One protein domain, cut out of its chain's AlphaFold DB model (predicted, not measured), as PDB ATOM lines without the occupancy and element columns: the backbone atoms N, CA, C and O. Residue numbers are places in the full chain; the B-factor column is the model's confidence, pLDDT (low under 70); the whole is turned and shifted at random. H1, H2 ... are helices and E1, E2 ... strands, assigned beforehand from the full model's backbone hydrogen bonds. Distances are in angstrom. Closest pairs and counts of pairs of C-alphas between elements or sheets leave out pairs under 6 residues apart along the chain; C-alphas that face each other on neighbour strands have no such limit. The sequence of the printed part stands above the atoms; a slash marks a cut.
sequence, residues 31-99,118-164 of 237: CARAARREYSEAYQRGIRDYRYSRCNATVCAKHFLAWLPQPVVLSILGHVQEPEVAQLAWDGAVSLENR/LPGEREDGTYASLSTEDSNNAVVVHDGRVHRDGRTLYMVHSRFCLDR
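What this domain is: This is residues 31 to 99 and 118 to 164 of the 237 residues of the protein "Hypothetical protein" of Alexandrium monilatum (UniProt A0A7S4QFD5). A narrow sheet of three strands, E1 to E3, is a wall with the first half of the long helix H2 slanting over one face and the shorter H4 over that same face; the other face has no named helix over it. H2 runs on past the strands, and there H3 folds back beside it, away from the sheet, and packs on H4 too, while H1 follows on from the other end of H2 by a tight link and only grazes the sheet, H5 lies away from the other helices, and residues 147 to 152 stick out. The printed part has 116 residues, with five named helices followed by three named strands, and its class is mixed, helices and strands. The sheet's order is E1, E2, E3, antiparallel throughout. The whole is only just compact, close to loose, with a radius of gyration of the C-alphas of 15.9 A and spans of 49 by 34 by 21 A.

Where its parts are: E1 is residues 130 to 133, 10.3 A long, beginning at C-alpha 130 at (2.107, 28.179, -2.012). E2 is residues 138 to 146, 25.6 A, and E3 is residues 153 to 161, 26.5 A, ending at C-alpha 161 at (6.520, 15.471, -1.918). H2, residues 40 to 64, is the longest helix at 35.1 A and ends at C-alpha 64 at (23.136, 22.703, 17.115). H4 is residues 83 to 93, 15.0 A, and H3 is residues 70 to 80, 15.7 A. H1 is residues 32 to 38, 9.9 A, and H5 is residues 119 to 123, 6.3 A.

How they stand to each other: E1, E2 and E3 form a meander, each strand the antiparallel neighbour of the one before. In the hairpin of E1 and E2, N 133 and O 138 are 2.8 A apart, within hydrogen-bond range; in that of E2 and E3, N 143 and O 156 are 2.8 A apart. H2 and H4 lie on the same face, two layers with helices on one face of the sheet. H2 is over E2 and E3 at a height over the sheet of 11.7 A, slantwise to the strands, at 39 degrees to E2 on the local plane; its closest C-alpha pair with E2 is Tyr 43 and Gly 144, 5.7 A. H4 has a height over the sheet of 10.0 A and runs only just along the strands, at 29 degrees to E3 on the local plane. Residues 50 to 58 of H2 touch H4 at a steep tilt of 64 degrees, the closest C-alphas being those of Arg 54 and Ala 89, 4.6 A. H2 and H3 form a helical hairpin and touch at a shallow tilt of 34 degrees, only just short of steep, with the C-alphas of Cys 60 and Val 73 closest at 7.0 A. H3 and H4 touch at a steep tilt of 57 degrees, closest at the C-alphas of Gly 78 and Ala 86, 5.8 A. H1 only grazes the sheet, and H5 is not on it and touches no helix. Every O i to N i+4 pair is within hydrogen-bond range in H1, H2, H4 and H5, and 6 of 7 are in H3.

The domain as a whole: The C-alphas of Cys 31 and Trp 67, the two farthest apart, are 49.9 A apart. Residues 100 to 117 are not printed, and C-alphas 99 and 118 are 30.6 A apart across the cut. Of the links that are printed whole, none is long. The mean pLDDT of the printed part is 88.8, with residues 32 and 96 under 70.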
ATOM      1  N   CYS A  31     -17.998  35.136   2.078       71.69
ATOM      2  CA  CYS A  31     -17.588  34.161   1.073       71.69
ATOM      3  C   CYS A  31     -16.054  34.062   1.055       71.69
ATOM      4  O   CYS A  31     -15.358  35.044   1.327       71.69
ATOM      5  N   ALA A  32     -15.503  32.898   0.698       67.50
ATOM      6  CA  ALA A  32     -14.057  32.660   0.748       67.50
ATOM      7  C   ALA A  32     -13.230  33.749   0.031       67.50
ATOM      8  O   ALA A  32     -12.128  34.084   0.459       67.50
ATOM      9  N   ARG A  33     -13.774  34.352  -1.036       71.88
ATOM     10  CA  ARG A  33     -13.132  35.458  -1.761       71.88
ATOM     11  C   ARG A  33     -13.037  36.742  -0.933       71.88
ATOM     12  O   ARG A  33     -12.008  37.406  -0.981       71.88
ATOM     13  N   ALA A  34     -14.083  37.094  -0.192       77.00
ATOM     14  CA  ALA A  34     -14.075  38.268   0.671       77.00
ATOM     15  C   ALA A  34     -13.210  38.029   1.922       77.00
ATOM     16  O   ALA A  34     -12.406  38.892   2.258       77.00
ATOM     17  N   ALA A  35     -13.237  36.820   2.495       77.19
ATOM     18  CA  ALA A  35     -12.393  36.452   3.635       77.19
ATOM     19  C   ALA A  35     -10.898  36.509   3.279       77.19
ATOM     20  O   ALA A  35     -10.078  36.953   4.076       77.19
ATOM     21  N   ARG A  36     -10.532  36.121   2.049       75.31
ATOM     22  CA  ARG A  36      -9.158  36.270   1.538       75.31
ATOM     23  C   ARG A  36      -8.691  37.718   1.483       75.31
ATOM     24  O   ARG A  36      -7.506  37.947   1.673       75.31
ATOM     25  N   ARG A  37      -9.582  38.669   1.190       80.69
ATOM     26  CA  ARG A  37      -9.241  40.101   1.154       80.69
ATOM     27  C   ARG A  37      -9.159  40.668   2.566       80.69
ATOM     28  O   ARG A  37      -8.155  41.281   2.911       80.69
ATOM     29  N   GLU A  38     -10.177  40.390   3.376       85.94
ATOM     30  CA  GLU A  38     -10.307  40.872   4.755       85.94
ATOM     31  C   GLU A  38      -9.165  40.388   5.658       85.94
ATOM     32  O   GLU A  38      -8.580  41.180   6.389       85.94
ATOM     33  N   TYR A  39      -8.793  39.109   5.559       87.69
ATOM     34  CA  TYR A  39      -7.777  38.486   6.414       87.69
ATOM     35  C   TYR A  39      -6.428  38.284   5.713       87.69
ATOM     36  O   TYR A  39      -5.573  37.543   6.207       87.69
ATOM     37  N   SER A  40      -6.218  38.936   4.565       87.75
ATOM     38  CA  SER A  40      -5.011  38.791   3.738       87.75
ATOM     39  C   SER A  40      -3.717  38.980   4.535       87.75
ATOM     40  O   SER A  40      -2.811  38.154   4.438       87.75
ATOM     41  N   GLU A  41      -3.637  40.018   5.368       90.50
ATOM     42  CA  GLU A  41      -2.451  40.311   6.182       90.50
ATOM     43  C   GLU A  41      -2.158  39.225   7.221       90.50
ATOM     44  O   GLU A  41      -1.004  38.835   7.409       90.50
ATOM     45  N   ALA A  42      -3.194  38.712   7.891       90.75
ATOM     46  CA  ALA A  42      -3.049  37.657   8.890       90.75
ATOM     47  C   ALA A  42      -2.566  36.350   8.247       90.75
ATOM     48  O   ALA A  42      -1.664  35.691   8.762       90.75
ATOM     49  N   TYR A  43      -3.097  36.008   7.071       91.44
ATOM     50  CA  TYR A  43      -2.652  34.837   6.321       91.44
ATOM     51  C   TYR A  43      -1.225  34.987   5.788       91.44
ATOM     52  O   TYR A  43      -0.431  34.053   5.892       91.44
ATOM     53  N   GLN A  44      -0.857  36.164   5.281       92.38
ATOM     54  CA  GLN A  44       0.521  36.449   4.875       92.38
ATOM     55  C   GLN A  44       1.497  36.379   6.053       92.38
ATOM     56  O   GLN A  44       2.616  35.894   5.887       92.38
ATOM     57  N   ARG A  45       1.069  36.811   7.245       92.31
ATOM     58  CA  ARG A  45       1.842  36.653   8.479       92.31
ATOM     59  C   ARG A  45       2.086  35.177   8.784       92.31
ATOM     60  O   ARG A  45       3.244  34.808   8.896       92.31
ATOM     61  N   GLY A  46       1.056  34.333   8.773       92.12
ATOM     62  CA  GLY A  46       1.231  32.891   8.998       92.12
ATOM     63  C   GLY A  46       2.155  32.215   7.970       92.12
ATOM     64  O   GLY A  46       3.009  31.411   8.332       92.12
ATOM     65  N   ILE A  47       2.073  32.598   6.689       94.06
ATOM     66  CA  ILE A  47       3.011  32.122   5.650       94.06
ATOM     67  C   ILE A  47       4.448  32.550   5.970       94.06
ATOM     68  O   ILE A  47       5.397  31.779   5.806       94.06
ATOM     69  N   ARG A  48       4.624  33.797   6.402       93.69
ATOM     70  CA  ARG A  48       5.926  34.335   6.784       93.69
ATOM     71  C   ARG A  48       6.476  33.637   8.028       93.69
ATOM     72  O   ARG A  48       7.663  33.324   8.044       93.69
ATOM     73  N   ASP A  49       5.634  33.331   9.006       92.88
ATOM     74  CA  ASP A  49       6.023  32.630  10.231       92.88
ATOM     75  C   ASP A  49       6.511  31.206   9.916       92.88
ATOM     76  O   ASP A  49       7.575  30.809  10.393       92.88
ATOM     77  N   TYR A  50       5.845  30.489   8.999       93.69
ATOM     78  CA  TYR A  50       6.354  29.217   8.466       93.69
ATOM     79  C   TYR A  50       7.726  29.368   7.793       93.69
ATOM     80  O   TYR A  50       8.631  28.561   8.007       93.69
ATOM     81  N   ARG A  51       7.924  30.412   6.977       93.12
ATOM     82  CA  ARG A  51       9.222  30.652   6.319       93.12
ATOM     83  C   ARG A  51      10.327  30.939   7.334       93.12
ATOM     84  O   ARG A  51      11.415  30.382   7.207       93.12
ATOM     85  N   TYR A  52      10.043  31.748   8.353       93.62
ATOM     86  CA  TYR A  52      10.972  31.969   9.460       93.62
ATOM     87  C   TYR A  52      11.265  30.677  10.218       93.62
ATOM     88  O   TYR A  52      12.420  30.410  10.534       93.62
ATOM     89  N   SER A  53      10.250  29.843  10.446       93.44
ATOM     90  CA  SER A  53      10.405  28.514  11.040       93.44
ATOM     91  C   SER A  53      11.379  27.636  10.271       93.44
ATOM     92  O   SER A  53      12.311  27.088  10.856       93.44
ATOM     93  N   ARG A  54      11.265  27.595   8.942       92.25
ATOM     94  CA  ARG A  54      12.206  26.847   8.095       92.25
ATOM     95  C   ARG A  54      13.628  27.383   8.158       92.25
ATOM     96  O   ARG A  54      14.571  26.595   8.233       92.25
ATOM     97  N   CYS A  55      13.801  28.704   8.136       92.19
ATOM     98  CA  CYS A  55      15.120  29.311   8.310       92.19
ATOM     99  C   CYS A  55      15.726  28.925   9.666       92.19
ATOM    100  O   CYS A  55      16.864  28.458   9.711       92.19
ATOM    101  N   ASN A  56      14.951  29.042  10.747       92.94
ATOM    102  CA  ASN A  56      15.384  28.665  12.090       92.94
ATOM    103  C   ASN A  56      15.748  27.182  12.162       92.94
ATOM    104  O   ASN A  56      16.821  26.857  12.660       92.94
ATOM    105  N   ALA A  57      14.919  26.296  11.609       92.06
ATOM    106  CA  ALA A  57      15.197  24.867  11.548       92.06
ATOM    107  C   ALA A  57      16.509  24.568  10.807       92.06
ATOM    108  O   ALA A  57      17.337  23.816  11.307       92.06
ATOM    109  N   THR A  58      16.748  25.221   9.665       90.94
ATOM    110  CA  THR A  58      17.978  25.047   8.870       90.94
ATOM    111  C   THR A  58      19.219  25.483   9.651       90.94
ATOM    112  O   THR A  58      20.222  24.769   9.701       90.94
ATOM    113  N   VAL A  59      19.162  26.662  10.278       91.62
ATOM    114  CA  VAL A  59      20.266  27.216  11.075       91.62
ATOM    115  C   VAL A  59      20.527  26.341  12.302       91.62
ATOM    116  O   VAL A  59      21.672  25.975  12.565       91.62
ATOM    117  N   CYS A  60      19.473  25.945  13.012       91.44
ATOM    118  CA  CYS A  60      19.574  25.077  14.178       91.44
ATOM    119  C   CYS A  60      20.133  23.704  13.812       91.44
ATOM    120  O   CYS A  60      21.012  23.201  14.504       91.44
ATOM    121  N   ALA A  61      19.697  23.115  12.700       88.56
ATOM    122  CA  ALA A  61      20.245  21.854  12.225       88.56
ATOM    123  C   ALA A  61      21.743  21.957  11.925       88.56
ATOM    124  O   ALA A  61      22.522  21.103  12.340       88.56
ATOM    125  N   LYS A  62      22.162  23.038  11.262       88.88
ATOM    126  CA  LYS A  62      23.564  23.261  10.904       88.88
ATOM    127  C   LYS A  62      24.472  23.485  12.116       88.88
ATOM    128  O   LYS A  62      25.619  23.049  12.093       88.88
ATOM    129  N   HIS A  63      23.990  24.186  13.141       90.81
ATOM    130  CA  HIS A  63      24.832  24.644  14.249       90.81
ATOM    131  C   HIS A  63      24.642  23.873  15.555       90.81
ATOM    132  O   HIS A  63      25.602  23.752  16.309       90.81
ATOM    133  N   PHE A  64      23.450  23.341  15.834       90.56
ATOM    134  CA  PHE A  64      23.136  22.703  17.115       90.56
ATOM    135  C   PHE A  64      23.139  21.180  17.072       90.56
ATOM    136  O   PHE A  64      23.473  20.588  18.089       90.56
ATOM    137  N   LEU A  65      22.864  20.526  15.936       87.69
ATOM    138  CA  LEU A  65      22.871  19.050  15.882       87.69
ATOM    139  C   LEU A  65      24.254  18.426  16.108       87.69
ATOM    140  O   LEU A  65      24.346  17.242  16.409       87.69
ATOM    141  N   ALA A  66      25.327  19.216  16.005       89.12
ATOM    142  CA  ALA A  66      26.665  18.782  16.400       89.12
ATOM    143  C   ALA A  66      26.834  18.656  17.929       89.12
ATOM    144  O   ALA A  66      27.744  17.970  18.384       89.12
ATOM    145  N   TRP A  67      25.973  19.310  18.715       93.38
ATOM    146  CA  TRP A  67      26.111  19.449  20.171       93.38
ATOM    147  C   TRP A  67      24.893  18.935  20.950       93.38
ATOM    148  O   TRP A  67      25.027  18.551  22.108       93.38
ATOM    149  N   LEU A  68      23.706  18.949  20.339       93.50
ATOM    150  CA  LEU A  68      22.431  18.629  20.971       93.50
ATOM    151  C   LEU A  68      21.664  17.574  20.163       93.50
ATOM    152  O   LEU A  68      21.578  17.686  18.936       93.50
ATOM    153  N   PRO A  69      21.026  16.593  20.830       92.25
ATOM    154  CA  PRO A  69      20.105  15.676  20.172       92.25
ATOM    155  C   PRO A  69      18.937  16.416  19.507       92.25
ATOM    156  O   PRO A  69      18.404  17.379  20.065       92.25
ATOM    157  N   GLN A  70      18.474  15.915  18.358       90.38
ATOM    158  CA  GLN A  70      17.355  16.494  17.598       90.38
ATOM    159  C   GLN A  70      16.104  16.807  18.447       90.38
ATOM    160  O   GLN A  70      15.579  17.910  18.293       90.38
ATOM    161  N   PRO A  71      15.632  15.939  19.370       92.00
ATOM    162  CA  PRO A  71      14.459  16.252  20.192       92.00
ATOM    163  C   PRO A  71      14.622  17.514  21.049       92.00
ATOM    164  O   PRO A  71      13.664  18.261  21.237       92.00
ATOM    165  N   VAL A  72      15.840  17.793  21.529       92.50
ATOM    166  CA  VAL A  72      16.135  19.005  22.312       92.50
ATOM    167  C   VAL A  72      16.053  20.238  21.418       92.50
ATOM    168  O   VAL A  72      15.430  21.229  21.789       92.50
ATOM    169  N   VAL A  73      16.623  20.163  20.213       91.94
ATOM    170  CA  VAL A  73      16.569  21.261  19.237       91.94
ATOM    171  C   VAL A  73      15.126  21.555  18.818       91.94
ATOM    172  O   VAL A  73      14.723  22.717  18.785       91.94
ATOM    173  N   LEU A  74      14.323  20.518  18.566       91.00
ATOM    174  CA  LEU A  74      12.899  20.658  18.254       91.00
ATOM    175  C   LEU A  74      12.109  21.273  19.414       91.00
ATOM    176  O   LEU A  74      11.275  22.142  19.177       91.00
ATOM    177  N   SER A  75      12.405  20.894  20.661       91.25
ATOM    178  CA  SER A  75      11.778  21.509  21.835       91.25
ATOM    179  C   SER A  75      12.093  23.003  21.934       91.25
ATOM    180  O   SER A  75      11.201  23.790  22.235       91.25
ATOM    181  N   ILE A  76      13.340  23.405  21.653       90.19
ATOM    182  CA  ILE A  76      13.738  24.821  21.626       90.19
ATOM    183  C   ILE A  76      12.965  25.564  20.531       90.19
ATOM    184  O   ILE A  76      12.404  26.628  20.786       90.19
ATOM    185  N   LEU A  77      12.885  24.998  19.323       90.31
ATOM    186  CA  LEU A  77      12.132  25.599  18.218       90.31
ATOM    187  C   LEU A  77      10.635  25.721  18.538       90.31
ATOM    188  O   LEU A  77      10.042  26.766  18.271       90.31
ATOM    189  N   GLY A  78      10.052  24.707  19.179       89.31
ATOM    190  CA  GLY A  78       8.660  24.700  19.633       89.31
ATOM    191  C   GLY A  78       8.356  25.669  20.784       89.31
ATOM    192  O   GLY A  78       7.195  25.861  21.119       89.31
ATOM    193  N   HIS A  79       9.366  26.284  21.412       89.44
ATOM    194  CA  HIS A  79       9.163  27.403  22.347       89.44
ATOM    195  C   HIS A  79       9.134  28.760  21.639       89.44
ATOM    196  O   HIS A  79       8.595  29.727  22.171       89.44
ATOM    197  N   VAL A  80       9.718  28.847  20.442       86.94
ATOM    198  CA  VAL A  80       9.730  30.069  19.626       86.94
ATOM    199  C   VAL A  80       8.499  30.127  18.715       86.94
ATOM    200  O   VAL A  80       8.082  31.208  18.304       86.94
ATOM    201  N   GLN A  81       7.943  28.970  18.350       88.06
ATOM    202  CA  GLN A  81       6.919  28.814  17.317       88.06
ATOM    203  C   GLN A  81       5.951  27.689  17.670       88.06
ATOM    204  O   GLN A  81       6.287  26.817  18.464       88.06
ATOM    205  N   GLU A  82       4.781  27.672  17.026       89.25
ATOM    206  CA  GLU A  82       3.830  26.562  17.142       89.25
ATOM    207  C   GLU A  82       4.532  25.217  16.859       89.25
ATOM    208  O   GLU A  82       5.152  25.077  15.796       89.25
ATOM    209  N   PRO A  83       4.453  24.222  17.766       90.44
ATOM    210  CA  PRO A  83       5.213  22.976  17.648       90.44
ATOM    211  C   PRO A  83       4.985  22.233  16.328       90.44
ATOM    212  O   PRO A  83       5.932  21.720  15.737       90.44
ATOM    213  N   GLU A  84       3.748  22.224  15.826       90.44
ATOM    214  CA  GLU A  84       3.406  21.597  14.543       90.44
ATOM    215  C   GLU A  84       4.085  22.300  13.359       90.44
ATOM    216  O   GLU A  84       4.568  21.651  12.431       90.44
ATOM    217  N   VAL A  85       4.171  23.633  13.404       91.75
ATOM    218  CA  VAL A  85       4.841  24.443  12.379       91.75
ATOM    219  C   VAL A  85       6.347  24.208  12.434       91.75
ATOM    220  O   VAL A  85       6.959  24.008  11.387       91.75
ATOM    221  N   ALA A  86       6.926  24.177  13.638       92.25
ATOM    222  CA  ALA A  86       8.343  23.897  13.854       92.25
ATOM    223  C   ALA A  86       8.736  22.504  13.345       92.25
ATOM    224  O   ALA A  86       9.730  22.374  12.630       92.25
ATOM    225  N   GLN A  87       7.934  21.482  13.653       91.62
ATOM    226  CA  GLN A  87       8.150  20.117  13.178       91.62
ATOM    227  C   GLN A  87       8.046  20.035  11.652       91.62
ATOM    228  O   GLN A  87       8.963  19.549  10.998       91.62
ATOM    229  N   LEU A  88       6.976  20.578  11.061       91.44
ATOM    230  CA  LEU A  88       6.803  20.559   9.609       91.44
ATOM    231  C   LEU A  88       7.932  21.307   8.888       91.44
ATOM    232  O   LEU A  88       8.429  20.854   7.856       91.44
ATOM    233  N   ALA A  89       8.347  22.454   9.423       91.88
ATOM    234  CA  ALA A  89       9.449  23.234   8.888       91.88
ATOM    235  C   ALA A  89      10.790  22.498   9.006       91.88
ATOM    236  O   ALA A  89      11.604  22.573   8.082       91.88
ATOM    237  N   TRP A  90      11.003  21.773  10.106       91.50
ATOM    238  CA  TRP A  90      12.152  20.896  10.297       91.50
ATOM    239  C   TRP A  90      12.176  19.779   9.261       91.50
ATOM    240  O   TRP A  90      13.178  19.609   8.566       91.50
ATOM    241  N   ASP A  91      11.050  19.102   9.057       89.19
ATOM    242  CA  ASP A  91      10.936  18.062   8.037       89.19
ATOM    243  C   ASP A  91      11.109  18.630   6.620       89.19
ATOM    244  O   ASP A  91      11.645  17.972   5.729       89.19
ATOM    245  N   GLY A  92      10.698  19.882   6.416       85.56
ATOM    246  CA  GLY A  92      10.881  20.681   5.204       85.56
ATOM    247  C   GLY A  92      12.323  21.081   4.890       85.56
ATOM    248  O   GLY A  92      12.689  21.270   3.726       85.56
ATOM    249  N   ALA A  93      13.129  21.308   5.923       85.50
ATOM    250  CA  ALA A  93      14.447  21.930   5.811       85.50
ATOM    251  C   ALA A  93      15.605  20.951   6.038       85.50
ATOM    252  O   ALA A  93      16.665  21.106   5.433       85.50
ATOM    253  N   VAL A  94      15.400  19.967   6.909       83.44
ATOM    254  CA  VAL A  94      16.440  19.088   7.452       83.44
ATOM    255  C   VAL A  94      16.211  17.650   7.002       83.44
ATOM    256  O   VAL A  94      17.147  17.000   6.539       83.44
ATOM    257  N   SER A  95      14.966  17.167   7.081       70.69
ATOM    258  CA  SER A  95      14.605  15.813   6.651       70.69
ATOM    259  C   SER A  95      14.570  15.744   5.116       70.69
ATOM    260  O   SER A  95      13.613  16.145   4.456       70.69
ATOM    261  N   LEU A  96      15.654  15.244   4.522       68.25
ATOM    262  CA  LEU A  96      15.827  15.071   3.073       68.25
ATOM    263  C   LEU A  96      15.234  13.741   2.562       68.25
ATOM    264  O   LEU A  96      15.816  13.081   1.704       68.25
ATOM    265  N   GLU A  97      14.087  13.320   3.096       74.06
ATOM    266  CA  GLU A  97      13.469  12.009   2.819       74.06
ATOM    267  C   GLU A  97      13.157  11.774   1.328       74.06
ATOM    268  O   GLU A  97      13.061  10.639   0.870       74.06
ATOM    269  N   ASN A  98      13.023  12.849   0.551       84.44
ATOM    270  CA  ASN A  98      12.691  12.840  -0.871       84.44
ATOM    271  C   ASN A  98      13.831  13.425  -1.737       84.44
ATOM    272  O   ASN A  98      13.594  13.909  -2.848       84.44
ATOM    273  N   ARG A  99      15.084  13.388  -1.252       79.31
ATOM    274  CA  ARG A  99      16.261  13.909  -1.980       79.31
ATOM    275  C   ARG A  99      16.491  13.214  -3.317       79.31
ATOM    276  O   ARG A  99      16.762  13.871  -4.321       79.31
ATOM    277  N   LEU A 118       0.338  36.755 -11.336       92.31
ATOM    278  CA  LEU A 118       0.128  37.653 -12.467       92.31
ATOM    279  C   LEU A 118       0.080  39.119 -11.999       92.31
ATOM    280  O   LEU A 118      -0.244  39.371 -10.838       92.31
ATOM    281  N   PRO A 119       0.357  40.100 -12.877       92.12
ATOM    282  CA  PRO A 119       0.307  41.519 -12.513       92.12
ATOM    283  C   PRO A 119      -1.035  41.943 -11.900       92.12
ATOM    284  O   PRO A 119      -1.052  42.425 -10.772       92.12
ATOM    285  N   GLY A 120      -2.158  41.626 -12.557       91.69
ATOM    286  CA  GLY A 120      -3.493  41.951 -12.036       91.69
ATOM    287  C   GLY A 120      -3.825  41.264 -10.705       91.69
ATOM    288  O   GLY A 120      -4.525  41.823  -9.874       91.69
ATOM    289  N   GLU A 121      -3.262  40.080 -10.441       91.00
ATOM    290  CA  GLU A 121      -3.417  39.406  -9.145       91.00
ATOM    291  C   GLU A 121      -2.682  40.157  -8.026       91.00
ATOM    292  O   GLU A 121      -3.166  40.220  -6.894       91.00
ATOM    293  N   ARG A 122      -1.516  40.738  -8.327       88.88
ATOM    294  CA  ARG A 122      -0.765  41.559  -7.367       88.88
ATOM    295  C   ARG A 122      -1.478  42.880  -7.100       88.88
ATOM    296  O   ARG A 122      -1.560  43.290  -5.948       88.88
ATOM    297  N   GLU A 123      -2.010  43.506  -8.146       89.06
ATOM    298  CA  GLU A 123      -2.809  44.736  -8.053       89.06
ATOM    299  C   GLU A 123      -4.082  44.523  -7.221       89.06
ATOM    300  O   GLU A 123      -4.422  45.355  -6.385       89.06
ATOM    301  N   ASP A 124      -4.715  43.354  -7.351       87.06
ATOM    302  CA  ASP A 124      -5.872  42.934  -6.551       87.06
ATOM    303  C   ASP A 124      -5.545  42.615  -5.075       87.06
ATOM    304  O   ASP A 124      -6.434  42.204  -4.317       87.06
ATOM    305  N   GLY A 125      -4.282  42.756  -4.656       84.00
ATOM    306  CA  GLY A 125      -3.828  42.459  -3.297       84.00
ATOM    307  C   GLY A 125      -3.825  40.966  -2.961       84.00
ATOM    308  O   GLY A 125      -3.893  40.589  -1.788       84.00
ATOM    309  N   THR A 126      -3.783  40.087  -3.967       88.19
ATOM    310  CA  THR A 126      -3.643  38.648  -3.719       88.19
ATOM    311  C   THR A 126      -2.210  38.296  -3.317       88.19
ATOM    312  O   THR A 126      -1.257  39.031  -3.575       88.19
ATOM    313  N   TYR A 127      -2.049  37.142  -2.676       89.31
ATOM    314  CA  TYR A 127      -0.768  36.673  -2.164       89.31
ATOM    315  C   TYR A 127      -0.521  35.215  -2.550       89.31
ATOM    316  O   TYR A 127      -1.445  34.446  -2.821       89.31
ATOM    317  N   ALA A 128       0.752  34.824  -2.569       91.25
ATOM    318  CA  ALA A 128       1.155  33.465  -2.892       91.25
ATOM    319  C   ALA A 128       0.912  32.552  -1.682       91.25
ATOM    320  O   ALA A 128       1.663  32.590  -0.712       91.25
ATOM    321  N   SER A 129      -0.128  31.721  -1.752       92.69
ATOM    322  CA  SER A 129      -0.467  30.732  -0.718       92.69
ATOM    323  C   SER A 129       0.299  29.411  -0.855       92.69
ATOM    324  O   SER A 129      -0.006  28.446  -0.160       92.69
ATOM    325  N   LEU A 130       1.269  29.345  -1.766       94.88
ATOM    326  CA  LEU A 130       2.107  28.179  -2.012       94.88
ATOM    327  C   LEU A 130       3.576  28.546  -1.789       94.88
ATOM    328  O   LEU A 130       4.005  29.650  -2.136       94.88
ATOM    329  N   SER A 131       4.343  27.602  -1.257       93.75
ATOM    330  CA  SER A 131       5.806  27.662  -1.204       93.75
ATOM    331  C   SER A 131       6.397  26.379  -1.790       93.75
ATOM    332  O   SER A 131       5.766  25.325  -1.750       93.75
ATOM    333  N   THR A 132       7.611  26.458  -2.333       93.31
ATOM    334  CA  THR A 132       8.338  25.298  -2.865       93.31
ATOM    335  C   THR A 132       9.534  24.943  -1.986       93.31
ATOM    336  O   THR A 132      10.089  25.784  -1.274       93.31
ATOM    337  N   GLU A 133       9.910  23.669  -2.005       90.75
ATOM    338  CA  GLU A 133      11.078  23.133  -1.313       90.75
ATOM    339  C   GLU A 133      11.968  22.406  -2.322       90.75
ATOM    340  O   GLU A 133      11.700  21.261  -2.688       90.75
ATOM    341  N   ASP A 134      13.029  23.070  -2.778       84.19
ATOM    342  CA  ASP A 134      13.865  22.543  -3.864       84.19
ATOM    343  C   ASP A 134      14.660  21.301  -3.441       84.19
ATOM    344  O   ASP A 134      14.852  20.384  -4.243       84.19
ATOM    345  N   SER A 135      15.091  21.253  -2.176       82.50
ATOM    346  CA  SER A 135      15.878  20.157  -1.601       82.50
ATOM    347  C   SER A 135      15.093  18.852  -1.480       82.50
ATOM    348  O   SER A 135      15.669  17.783  -1.674       82.50
ATOM    349  N   ASN A 136      13.791  18.938  -1.189       87.31
ATOM    350  CA  ASN A 136      12.930  17.774  -0.985       87.31
ATOM    351  C   ASN A 136      11.881  17.590  -2.089       87.31
ATOM    352  O   ASN A 136      10.974  16.778  -1.938       87.31
ATOM    353  N   ASN A 137      11.980  18.349  -3.186       92.06
ATOM    354  CA  ASN A 137      11.018  18.349  -4.291       92.06
ATOM    355  C   ASN A 137       9.564  18.373  -3.781       92.06
ATOM    356  O   ASN A 137       8.754  17.517  -4.138       92.06
ATOM    357  N   ALA A 138       9.256  19.328  -2.902       93.69
ATOM    358  CA  ALA A 138       7.952  19.410  -2.254       93.69
ATOM    359  C   ALA A 138       7.253  20.751  -2.494       93.69
ATOM    360  O   ALA A 138       7.887  21.797  -2.655       93.69
ATOM    361  N   VAL A 139       5.922  20.712  -2.510       95.19
ATOM    362  CA  VAL A 139       5.055  21.894  -2.472       95.19
ATOM    363  C   VAL A 139       4.427  21.979  -1.092       95.19
ATOM    364  O   VAL A 139       3.896  20.992  -0.585       95.19
ATOM    365  N   VAL A 140       4.450  23.170  -0.505       95.50
ATOM    366  CA  VAL A 140       3.756  23.476   0.743       95.50
ATOM    367  C   VAL A 140       2.569  24.371   0.430       95.50
ATOM    368  O   VAL A 140       2.723  25.455  -0.135       95.50
ATOM    369  N   VAL A 141       1.382  23.904   0.795       96.19
ATOM    370  CA  VAL A 141       0.127  24.646   0.709       96.19
ATOM    371  C   VAL A 141      -0.127  25.318   2.049       96.19
ATOM    372  O   VAL A 141      -0.163  24.650   3.081       96.19
ATOM    373  N   HIS A 142      -0.313  26.635   2.029       95.19
ATOM    374  CA  HIS A 142      -0.678  27.429   3.196       95.19
ATOM    375  C   HIS A 142      -2.167  27.767   3.127       95.19
ATOM    376  O   HIS A 142      -2.583  28.683   2.413       95.19
ATOM    377  N   ASP A 143      -2.970  26.991   3.847       92.19
ATOM    378  CA  ASP A 143      -4.419  27.119   3.879       92.19
ATOM    379  C   ASP A 143      -4.855  27.948   5.092       92.19
ATOM    380  O   ASP A 143      -4.812  27.496   6.237       92.19
ATOM    381  N   GLY A 144      -5.244  29.195   4.824       89.88
ATOM    382  CA  GLY A 144      -5.766  30.111   5.830       89.88
ATOM    383  C   GLY A 144      -7.232  29.825   6.099       89.88
ATOM    384  O   GLY A 144      -8.068  29.963   5.204       89.88
ATOM    385  N   ARG A 145      -7.544  29.447   7.336       88.44
ATOM    386  CA  ARG A 145      -8.889  29.069   7.757       88.44
ATOM    387  C   ARG A 145      -9.394  29.982   8.860       88.44
ATOM    388  O   ARG A 145      -8.639  30.499   9.681       88.44
ATOM    389  N   VAL A 146     -10.712  30.127   8.883       85.12
ATOM    390  CA  VAL A 146     -11.441  30.778   9.969       85.12
ATOM    391  C   VAL A 146     -12.074  29.683  10.816       85.12
ATOM    392  O   VAL A 146     -12.684  28.749  10.288       85.12
ATOM    393  N   HIS A 147     -11.886  29.756  12.126       85.31
ATOM    394  CA  HIS A 147     -12.497  28.843  13.076       85.31
ATOM    395  C   HIS A 147     -14.023  29.015  13.087       85.31
ATOM    396  O   HIS A 147     -14.570  29.997  12.580       85.31
ATOM    397  N   ARG A 148     -14.741  28.044  13.665       83.19
ATOM    398  CA  ARG A 148     -16.216  28.051  13.700       83.19
ATOM    399  C   ARG A 148     -16.797  29.246  14.458       83.19
ATOM    400  O   ARG A 148     -17.945  29.603  14.228       83.19
ATOM    401  N   ASP A 149     -16.006  29.862  15.333       83.69
ATOM    402  CA  ASP A 149     -16.364  31.098  16.040       83.69
ATOM    403  C   ASP A 149     -16.407  32.345  15.130       83.69
ATOM    404  O   ASP A 149     -16.891  33.396  15.550       83.69
ATOM    405  N   GLY A 150     -15.913  32.244  13.890       77.50
ATOM    406  CA  GLY A 150     -15.857  33.343  12.928       77.50
ATOM    407  C   GLY A 150     -14.861  34.451  13.286       77.50
ATOM    408  O   GLY A 150     -14.923  35.518  12.683       77.50
ATOM    409  N   ARG A 151     -13.985  34.239  14.275       79.25
ATOM    410  CA  ARG A 151     -13.051  35.251  14.806       79.25
ATOM    411  C   ARG A 151     -11.613  34.758  14.846       79.25
ATOM    412  O   ARG A 151     -10.695  35.534  14.599       79.25
ATOM    413  N   THR A 152     -11.415  33.485  15.159       84.38
ATOM    414  CA  THR A 152     -10.084  32.907  15.311       84.38
ATOM    415  C   THR A 152      -9.574  32.470  13.946       84.38
ATOM    416  O   THR A 152     -10.132  31.574  13.313       84.38
ATOM    417  N   LEU A 153      -8.517  33.123  13.470       87.31
ATOM    418  CA  LEU A 153      -7.822  32.745  12.243       87.31
ATOM    419  C   LEU A 153      -6.726  31.743  12.577       87.31
ATOM    420  O   LEU A 153      -5.990  31.931  13.543       87.31
ATOM    421  N   TYR A 154      -6.586  30.712  11.756       87.56
ATOM    422  CA  TYR A 154      -5.503  29.745  11.883       87.56
ATOM    423  C   TYR A 154      -4.987  29.336  10.505       87.56
ATOM    424  O   TYR A 154      -5.684  29.446   9.493       87.56
ATOM    425  N   MET A 155      -3.734  28.898  10.463       90.38
ATOM    426  CA  MET A 155      -3.070  28.439   9.248       90.38
ATOM    427  C   MET A 155      -2.856  26.937   9.333       90.38
ATOM    428  O   MET A 155      -2.318  26.439  10.314       90.38
ATOM    429  N   VAL A 156      -3.254  26.228   8.282       92.31
ATOM    430  CA  VAL A 156      -2.926  24.818   8.097       92.31
ATOM    431  C   VAL A 156      -1.882  24.726   6.999       92.31
ATOM    432  O   VAL A 156      -2.050  25.272   5.907       92.31
ATOM    433  N   HIS A 157      -0.783  24.041   7.287       94.25
ATOM    434  CA  HIS A 157       0.280  23.805   6.325       94.25
ATOM    435  C   HIS A 157       0.256  22.346   5.892       94.25
ATOM    436  O   HIS A 157       0.304  21.438   6.717       94.25
ATOM    437  N   SER A 158       0.160  22.112   4.587       94.62
ATOM    438  CA  SER A 158       0.157  20.764   4.018       94.62
ATOM    439  C   SER A 158       1.298  20.630   3.031       94.62
ATOM    440  O   SER A 158       1.437  21.445   2.120       94.62
ATOM    441  N   ARG A 159       2.121  19.603   3.219       93.06
ATOM    442  CA  ARG A 159       3.333  19.366   2.440       93.06
ATOM    443  C   ARG A 159       3.147  18.150   1.543       93.06
ATOM    444  O   ARG A 159       2.727  17.097   2.008       93.06
ATOM    445  N   PHE A 160       3.491  18.303   0.269       94.50
ATOM    446  CA  PHE A 160       3.352  17.268  -0.750       94.50
ATOM    447  C   PHE A 160       4.686  17.056  -1.455       94.50
ATOM    448  O   PHE A 160       5.150  17.942  -2.171       94.50
ATOM    449  N   CYS A 161       5.292  15.889  -1.250       93.44
ATOM    450  CA  CYS A 161       6.520  15.471  -1.918       93.44
ATOM    451  C   CYS A 161       6.195  14.860  -3.287       93.44
ATOM    452  O   CYS A 161       5.292  14.033  -3.398       93.44
ATOM    453  N   LEU A 162       6.928  15.270  -4.320       94.19
ATOM    454  CA  LEU A 162       6.760  14.830  -5.707       94.19
ATOM    455  C   LEU A 162       8.118  14.436  -6.306       94.19
ATOM    456  O   LEU A 162       9.157  14.621  -5.669       94.19
ATOM    457  N   ASP A 163       8.135  13.916  -7.535       94.31
ATOM    458  CA  ASP A 163       9.399  13.573  -8.208       94.31
ATOM    459  C   ASP A 163      10.183  14.832  -8.584       94.31
ATOM    460  O   ASP A 163      11.407  14.899  -8.446       94.31
ATOM    461  N   ARG A 164       9.457  15.876  -8.999       93.75
ATOM    462  CA  ARG A 164      10.013  17.204  -9.237       93.75
ATOM    463  C   ARG A 164       8.990  18.287  -8.934       93.75
ATOM    464  O   ARG A 164       7.811  18.173  -9.267       93.75
TER     465      ARG A 164